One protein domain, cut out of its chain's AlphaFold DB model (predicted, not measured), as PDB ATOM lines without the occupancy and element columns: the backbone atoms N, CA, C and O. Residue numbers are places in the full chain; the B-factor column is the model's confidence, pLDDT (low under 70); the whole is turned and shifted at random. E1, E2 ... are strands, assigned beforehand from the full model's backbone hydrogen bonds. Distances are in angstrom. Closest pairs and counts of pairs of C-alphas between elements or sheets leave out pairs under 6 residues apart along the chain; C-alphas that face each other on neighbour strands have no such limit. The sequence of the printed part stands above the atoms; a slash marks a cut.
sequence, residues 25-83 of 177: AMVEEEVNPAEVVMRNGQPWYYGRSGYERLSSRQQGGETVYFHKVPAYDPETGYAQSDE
ATOM      1  N   ALA A  25      10.641  15.708  28.904       67.75
ATOM      2  CA  ALA A  25      11.874  15.156  29.440       67.75
ATOM      3  C   ALA A  25      11.917  15.506  30.931       67.75
ATOM      4  O   ALA A  25      11.920  16.680  31.278       67.75
ATOM      5  N   MET A  26      11.860  14.507  31.807       75.50
ATOM      6  CA  MET A  26      11.946  14.725  33.250       75.50
ATOM      7  C   MET A  26      13.420  14.744  33.636       75.50
ATOM      8  O   MET A  26      14.159  13.824  33.280       75.50
ATOM      9  N   VAL A  27      13.832  15.762  34.377       77.12
ATOM     10  CA  VAL A  27      15.193  15.922  34.890       77.12
ATOM     11  C   VAL A  27      15.196  15.783  36.408       77.12
ATOM     12  O   VAL A  27      14.190  16.031  37.075       77.12
ATOM     13  N   GLU A  28      16.323  15.331  36.950       82.56
ATOM     14  CA  GLU A  28      16.559  15.360  38.391       82.56
ATOM     15  C   GLU A  28      17.087  16.737  38.778       82.56
ATOM     16  O   GLU A  28      18.084  17.198  38.223       82.56
ATOM     17  N   GLU A  29      16.438  17.365  39.745       75.75
ATOM     18  CA  GLU A  29      16.885  18.612  40.357       75.75
ATOM     19  C   GLU A  29      17.224  18.324  41.824       75.75
ATOM     20  O   GLU A  29      16.486  17.609  42.511       75.75
ATOM     21  N   GLU A  30      18.390  18.791  42.276       73.81
ATOM     22  CA  GLU A  30      18.835  18.611  43.661       73.81
ATOM     23  C   GLU A  30      17.994  19.486  44.590       73.81
ATOM     24  O   GLU A  30      17.782  20.668  44.331       73.81
ATOM     25  N   VAL A  31      17.540  18.876  45.681       72.38
ATOM     26  CA  VAL A  31      16.720  19.499  46.715       72.38
ATOM     27  C   VAL A  31      17.625  19.965  47.840       72.38
ATOM     28  O   VAL A  31      18.416  19.185  48.378       72.38
ATOM     29  N   ASN A  32      17.461  21.221  48.240       66.94
ATOM     30  CA  ASN A  32      18.128  21.764  49.409       66.94
ATOM     31  C   ASN A  32      17.908  20.871  50.650       66.94
ATOM     32  O   ASN A  32      16.758  20.598  51.011       66.94
ATOM     33  N   PRO A  33      18.980  20.446  51.348       67.19
ATOM     34  CA  PRO A  33      18.874  19.575  52.519       67.19
ATOM     35  C   PRO A  33      17.921  20.084  53.610       67.19
ATOM     36  O   PRO A  33      17.308  19.276  54.304       67.19
ATOM     37  N   ALA A  34      17.749  21.404  53.748       61.56
ATOM     38  CA  ALA A  34      16.830  22.005  54.720       61.56
ATOM     39  C   ALA A  34      15.339  21.798  54.377       61.56
ATOM     40  O   ALA A  34      14.479  21.950  55.244       61.56
ATOM     41  N   GLU A  35      15.018  21.460  53.128       65.25
ATOM     42  CA  GLU A  35      13.651  21.187  52.670       65.25
ATOM     43  C   GLU A  35      13.299  19.693  52.709       65.25
ATOM     44  O   GLU A  35      12.144  19.314  52.481       65.25
ATOM     45  N   VAL A  36      14.277  18.843  53.032       75.12
ATOM     46  CA  VAL A  36      14.098  17.399  53.143       75.12
ATOM     47  C   VAL A  36      13.421  17.065  54.466       75.12
ATOM     48  O   VAL A  36      13.944  17.292  55.554       75.12
ATOM     49  N   VAL A  37      12.245  16.454  54.370       81.50
ATOM     50  CA  VAL A  37      11.493  15.942  55.512       81.50
ATOM     51  C   VAL A  37      11.674  14.435  55.587       81.50
ATOM     52  O   VAL A  37      11.267  13.695  54.691       81.50
ATOM     53  N   MET A  38      12.233  13.952  56.692       88.19
ATOM     54  CA  MET A  38      12.349  12.516  56.933       88.19
ATOM     55  C   MET A  38      11.027  11.964  57.470       88.19
ATOM     56  O   MET A  38      10.576  12.341  58.551       88.19
ATOM     57  N   ARG A  39      10.402  11.039  56.736       86.75
ATOM     58  CA  ARG A  39       9.193  10.323  57.178       86.75
ATOM     59  C   ARG A  39       9.449   8.829  57.088       86.75
ATOM     60  O   ARG A  39       9.740   8.316  56.010       86.75
ATOM     61  N   ASN A  40       9.350   8.133  58.221       91.88
ATOM     62  CA  ASN A  40       9.618   6.693  58.326       91.88
ATOM     63  C   ASN A  40      10.995   6.296  57.752       91.88
ATOM     64  O   ASN A  40      11.115   5.312  57.028       91.88
ATOM     65  N   GLY A  41      12.024   7.111  58.016       87.38
ATOM     66  CA  GLY A  41      13.387   6.885  57.518       87.38
ATOM     67  C   GLY A  41      13.585   7.140  56.018       87.38
ATOM     68  O   GLY A  41      14.671   6.897  55.506       87.38
ATOM     69  N   GLN A  42      12.568   7.635  55.307       94.00
ATOM     70  CA  GLN A  42      12.661   7.985  53.890       94.00
ATOM     71  C   GLN A  42      12.657   9.508  53.706       94.00
ATOM     72  O   GLN A  42      11.965  10.190  54.466       94.00
ATOM     73  N   PRO A  43      13.392  10.043  52.716       88.44
ATOM     74  CA  PRO A  43      13.409  11.467  52.415       88.44
ATOM     75  C   PRO A  43      12.202  11.872  51.561       88.44
ATOM     76  O   PRO A  43      11.869  11.226  50.563       88.44
ATOM     77  N   TRP A  44      11.552  12.960  51.956       87.88
ATOM     78  CA  TRP A  44      10.406  13.546  51.269       87.88
ATOM     79  C   TRP A  44      10.599  15.042  51.082       87.88
ATOM     80  O   TRP A  44      11.297  15.691  51.852       87.88
ATOM     81  N   TYR A  45       9.909  15.591  50.095       79.56
ATOM     82  CA  TYR A  45       9.832  17.015  49.809       79.56
ATOM     83  C   TYR A  45       8.369  17.422  49.693       79.56
ATOM     84  O   TYR A  45       7.549  16.653  49.197       79.56
ATOM     85  N   TYR A  46       8.014  18.608  50.183       71.94
ATOM     86  CA  TYR A  46       6.664  19.139  50.015       71.94
ATOM     87  C   TYR A  46       6.604  20.000  48.750       71.94
ATOM     88  O   TYR A  46       6.932  21.191  48.784       71.94
ATOM     89  N   GLY A  47       6.216  19.357  47.649       70.44
ATOM     90  CA  GLY A  47       6.094  19.939  46.319       70.44
ATOM     91  C   GLY A  47       4.691  20.458  46.012       70.44
ATOM     92  O   GLY A  47       3.872  20.704  46.902       70.44
ATOM     93  N   ARG A  48       4.398  20.628  44.718       61.19
ATOM     94  CA  ARG A  48       3.151  21.242  44.228       61.19
ATOM     95  C   ARG A  48       1.906  20.472  44.670       61.19
ATOM     96  O   ARG A  48       0.909  21.077  45.055       61.19
ATOM     97  N   SER A  49       1.962  19.148  44.572       62.44
ATOM     98  CA  SER A  49       0.807  18.267  44.782       62.44
ATOM     99  C   SER A  49       0.821  17.592  46.157       62.44
ATOM    100  O   SER A  49       0.014  16.699  46.414       62.44
ATOM    101  N   GLY A  50       1.725  18.014  47.048       72.31
ATOM    102  CA  GLY A  50       1.906  17.451  48.381       72.31
ATOM    103  C   GLY A  50       3.287  16.833  48.579       72.31
ATOM    104  O   GLY A  50       4.272  17.278  47.999       72.31
ATOM    105  N   TYR A  51       3.364  15.825  49.451       81.12
ATOM    106  CA  TYR A  51       4.627  15.149  49.737       81.12
ATOM    107  C   TYR A  51       5.039  14.227  48.590       81.12
ATOM    108  O   TYR A  51       4.338  13.270  48.264       81.12
ATOM    109  N   GLU A  52       6.222  14.482  48.053       85.06
ATOM    110  CA  GLU A  52       6.865  13.726  46.990       85.06
ATOM    111  C   GLU A  52       8.094  13.021  47.561       85.06
ATOM    112  O   GLU A  52       8.833  13.576  48.379       85.06
ATOM    113  N   ARG A  53       8.290  11.756  47.185       90.31
ATOM    114  CA  ARG A  53       9.422  10.972  47.678       90.31
ATOM    115  C   ARG A  53      10.674  11.333  46.888       90.31
ATOM    116  O   ARG A  53      10.646  11.318  45.660       90.31
ATOM    117  N   LEU A  54      11.767  11.587  47.601       89.88
ATOM    118  CA  LEU A  54      13.040  11.956  46.993       89.88
ATOM    119  C   LEU A  54      13.872  10.725  46.633       89.88
ATOM    120  O   LEU A  54      13.860   9.714  47.347       89.88
ATOM    121  N   SER A  55      14.625  10.825  45.537       91.81
ATOM    122  CA  SER A  55      15.800   9.983  45.316       91.81
ATOM    123  C   SER A  55      17.003  10.584  46.048       91.81
ATOM    124  O   SER A  55      16.998  11.751  46.436       91.81
ATOM    125  N   SER A  56      18.032   9.777  46.292       92.00
ATOM    126  CA  SER A  56      19.259  10.241  46.938       92.00
ATOM    127  C   SER A  56      20.475   9.543  46.351       92.00
ATOM    128  O   SER A  56      20.398   8.353  46.032       92.00
ATOM    129  N   ARG A  57      21.608  10.239  46.273       93.06
ATOM    130  CA  ARG A  57      22.905   9.627  45.951       93.06
ATOM    131  C   ARG A  57      24.026  10.247  46.770       93.06
ATOM    132  O   ARG A  57      23.908  11.377  47.226       93.06
ATOM    133  N   GLN A  58      25.106   9.492  46.945       93.50
ATOM    134  CA  GLN A  58      26.319  10.001  47.575       93.50
ATOM    135  C   GLN A  58      27.118  10.818  46.558       93.50
ATOM    136  O   GLN A  58      27.415  10.318  45.471       93.50
ATOM    137  N   GLN A  59      27.468  12.055  46.901       85.81
ATOM    138  CA  GLN A  59      28.348  12.921  46.114       85.81
ATOM    139  C   GLN A  59      29.291  13.656  47.062       85.81
ATOM    140  O   GLN A  59      28.847  14.233  48.044       85.81
ATOM    141  N   GLY A  60      30.601  13.588  46.818       83.69
ATOM    142  CA  GLY A  60      31.582  14.273  47.671       83.69
ATOM    143  C   GLY A  60      31.596  13.825  49.142       83.69
ATOM    144  O   GLY A  60      32.106  14.551  49.982       83.69
ATOM    145  N   GLY A  61      31.049  12.646  49.464       85.56
ATOM    146  CA  GLY A  61      30.896  12.172  50.847       85.56
ATOM    147  C   GLY A  61      29.604  12.620  51.537       85.56
ATOM    148  O   GLY A  61      29.388  12.264  52.694       85.56
ATOM    149  N   GLU A  62      28.732  13.347  50.836       80.94
ATOM    150  CA  GLU A  62      27.448  13.825  51.343       80.94
ATOM    151  C   GLU A  62      26.271  13.142  50.639       80.94
ATOM    152  O   GLU A  62      26.320  12.819  49.447       80.94
ATOM    153  N   THR A  63      25.175  12.951  51.382       85.88
ATOM    154  CA  THR A  63      23.918  12.474  50.795       85.88
ATOM    155  C   THR A  63      23.198  13.654  50.159       85.88
ATOM    156  O   THR A  63      22.698  14.527  50.863       85.88
ATOM    157  N   VAL A  64      23.102  13.643  48.834       83.75
ATOM    158  CA  VAL A  64      22.376  14.649  48.059       83.75
ATOM    159  C   VAL A  64      21.022  14.077  47.652       83.75
ATOM    160  O   VAL A  64      20.942  12.920  47.225       83.75
ATOM    161  N   TYR A  65      19.958  14.866  47.796       83.94
ATOM    162  CA  TYR A  65      18.582  14.457  47.508       83.94
ATOM    163  C   TYR A  65      18.080  15.101  46.221       83.94
ATOM    164  O   TYR A  65      18.444  16.231  45.922       83.94
ATOM    165  N   PHE A  66      17.233  14.397  45.470       86.69
ATOM    166  CA  PHE A  66      16.714  14.862  44.186       86.69
ATOM    167  C   PHE A  66      15.213  14.625  44.073       86.69
ATOM    168  O   PHE A  66      14.694  13.584  44.495       86.69
ATOM    169  N   HIS A  67      14.528  15.573  43.440       84.62
ATOM    170  CA  HIS A  67      13.164  15.401  42.943       84.62
ATOM    171  C   HIS A  67      13.154  15.384  41.414       84.62
ATOM    172  O   HIS A  67      14.127  15.775  40.767       84.62
ATOM    173  N   LYS A  68      12.070  14.881  40.822       83.12
ATOM    174  CA  LYS A  68      11.911  14.852  39.367       83.12
ATOM    175  C   LYS A  68      10.982  15.964  38.932       83.12
ATOM    176  O   LYS A  68       9.803  15.948  39.275       83.12
ATOM    177  N   VAL A  69      11.495  16.852  38.097       74.88
ATOM    178  CA  VAL A  69      10.732  17.950  37.506       74.88
ATOM    179  C   VAL A  69      10.788  17.858  35.989       74.88
ATOM    180  O   VAL A  69      11.701  17.235  35.443       74.88
ATOM    181  N   PRO A  70       9.828  18.447  35.270       71.81
ATOM    182  CA  PRO A  70       9.982  18.607  33.835       71.81
ATOM    183  C   PRO A  70      11.232  19.431  33.503       71.81
ATOM    184  O   PRO A  70      11.635  20.292  34.280       71.81
ATOM    185  N   ALA A  71      11.851  19.190  32.353       68.62
ATOM    186  CA  ALA A  71      12.976  19.989  31.890       68.62
ATOM    187  C   ALA A  71      12.549  21.455  31.741       68.62
ATOM    188  O   ALA A  71      11.483  21.744  31.185       68.62
ATOM    189  N   TYR A  72      13.382  22.363  32.249       60.78
ATOM    190  CA  TYR A  72      13.229  23.797  32.045       60.78
ATOM    191  C   TYR A  72      13.955  24.221  30.774       60.78
ATOM    192  O   TYR A  72      15.135  23.922  30.593       60.78
ATOM    193  N   ASP A  73      13.246  24.952  29.926       58.16
ATOM    194  CA  ASP A  73      13.785  25.617  28.755       58.16
ATOM    195  C   ASP A  73      13.697  27.148  28.945       58.16
ATOM    196  O   ASP A  73      12.635  27.659  29.308       58.16
ATOM    197  N   PRO A  74      14.778  27.920  28.735       49.12
ATOM    198  CA  PRO A  74      14.755  29.370  28.945       49.12
ATOM    199  C   PRO A  74      13.809  30.151  28.020       49.12
ATOM    200  O   PRO A  74      13.439  31.278  28.358       49.12
ATOM    201  N   GLU A  75      13.427  29.593  26.866       49.47
ATOM    202  CA  GLU A  75      12.509  30.232  25.915       49.47
ATOM    203  C   GLU A  75      11.043  29.908  26.240       49.47
ATOM    204  O   GLU A  75      10.166  30.764  26.109       49.47
ATOM    205  N   THR A  76      10.773  28.682  26.696       51.34
ATOM    206  CA  THR A  76       9.418  28.109  26.795       51.34
ATOM    207  C   THR A  76       8.994  27.692  28.208       51.34
ATOM    208  O   THR A  76       7.801  27.545  28.474       51.34
ATOM    209  N   GLY A  77       9.927  27.602  29.153       51.53
ATOM    210  CA  GLY A  77       9.696  27.298  30.563       51.53
ATOM    211  C   GLY A  77       9.757  25.804  30.873       51.53
ATOM    212  O   GLY A  77      10.347  25.019  30.138       51.53
ATOM    213  N   TYR A  78       9.164  25.392  31.995       56.91
ATOM    214  CA  TYR A  78       9.058  23.972  32.344       56.91
ATOM    215  C   TYR A  78       8.113  23.254  31.375       56.91
ATOM    216  O   TYR A  78       6.956  23.663  31.217       56.91
ATOM    217  N   ALA A  79       8.582  22.153  30.784       57.72
ATOM    218  CA  ALA A  79       7.743  21.279  29.973       57.72
ATOM    219  C   ALA A  79       6.506  20.828  30.782       57.72
ATOM    220  O   ALA A  79       6.601  20.495  31.959       57.72
ATOM    221  N   GLN A  80       5.310  20.854  30.198       54.78
ATOM    222  CA  GLN A  80       4.115  20.393  30.913       54.78
ATOM    223  C   GLN A  80       4.080  18.858  30.873       54.78
ATOM    224  O   GLN A  80       4.289  18.266  29.819       54.78
ATOM    225  N   SER A  81       3.874  18.209  32.023       44.28
ATOM    226  CA  SER A  81       4.037  16.752  32.193       44.28
ATOM    227  C   SER A  81       3.003  15.892  31.464       44.28
ATOM    228  O   SER A  81       3.179  14.678  31.370       44.28
ATOM    229  N   ASP A  82       1.944  16.497  30.937       44.16
ATOM    230  CA  ASP A  82       0.767  15.792  30.445       44.16
ATOM    231  C   ASP A  82       0.505  16.258  29.008       44.16
ATOM    232  O   ASP A  82       0.730  17.430  28.720       44.16
ATOM    233  N   GLU A  83       0.019  15.369  28.130       39.66
ATOM    234  CA  GLU A  83      -0.239  15.500  26.671       39.66
ATOM    235  C   GLU A  83      -1.138  16.681  26.226       39.66
ATOM    236  O   GLU A  83      -1.675  16.721  25.118       39.66
TER     237      GLU A  83
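AT A GLANCE: This is residues 25 to 83 of the 177 residues of an uncharacterized protein of Xanthomonadaceae bacterium (UniProt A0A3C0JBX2). Two small sheets of three strands form a loose sandwich, only partly face to face, with their strands crossed. In one, strongly twisted, the long E6 is the spine, with E5 beside its first half and E1 beside its second; the smaller one, E2 E3 E4, covers part of it, and residues 71 to 83 run on past the end of E6 and fold back in a loop. The 59 printed residues hold no named helix and six named strands, E1 to E6 along the chain, and the class is all strand; the orders are E1 - E6 - E5 and E2 - E3 - E4, both antiparallel. The whole is only just loose, close to compact, with a radius of gyration of the C-alphas of 12.9 A and spans of 36 by 28 by 17 A.

HOW THE PARTS SIT: In the larger sheet E6, residues 62 to 70, is the inner strand, and E1, residues 26 to 31, and E5, residues 55 to 59, are the edge strands. E1 and E6 are antiparallel at 141 degrees, with N 27 and O 69 within hydrogen-bond range at 2.8 A. E5 and E6 form a hairpin at 136 degrees, with N 66 and O 55 at 2.8 A. The other sheet is a meander, each strand the antiparallel neighbour of the one before: E2, residues 37 to 39, E3, residues 42 to 47, and E4, residues 50 to 53. In its two hairpins N 37 and O 44 are 2.8 A apart, and N 52 and O 45 are 2.8 A apart. The pairing is staggered: E3 pairs with E2 over residues 42 to 44 and with E4 over 44 to 47. The two sheets make a sandwich, two sheets face to face, with best planes 28 degrees apart and strands at 61 degrees. The closest C-alphas of E4 and E6 are those of Arg 53 and His 67, 7.5 A; of E3 and E6, those of Pro 43 and Tyr 65, 7.7 A. E4 runs on into E5 across Leu 54 at 51 degrees. E2 is apart from E5 and E6.

IN THESE COORDINATES: E6 is the longest strand, 25.2 A from C-alpha 62 at (27.448, 13.825, 51.343) to C-alpha 70 at (9.982, 18.607, 33.835). E1 begins at C-alpha 26, (11.946, 14.725, 33.250), and measures 15.1 A. E3 measures 15.6 A, E5 12.9 A, E4 9.9 A and E2 6.3 A.

THE WHOLE: The two C-alphas farthest apart, those of Asn 40 and Glu 75, are 40.2 A apart. The printed part has no cut, and the links between the named strands are tight. Residues 72 to 73 pair antiparallel with residues 77 to 78. The mean pLDDT of the printed part is 74.2; residue 25 and residues 32 to 35, 48 to 49 and 71 to 83 are under 70.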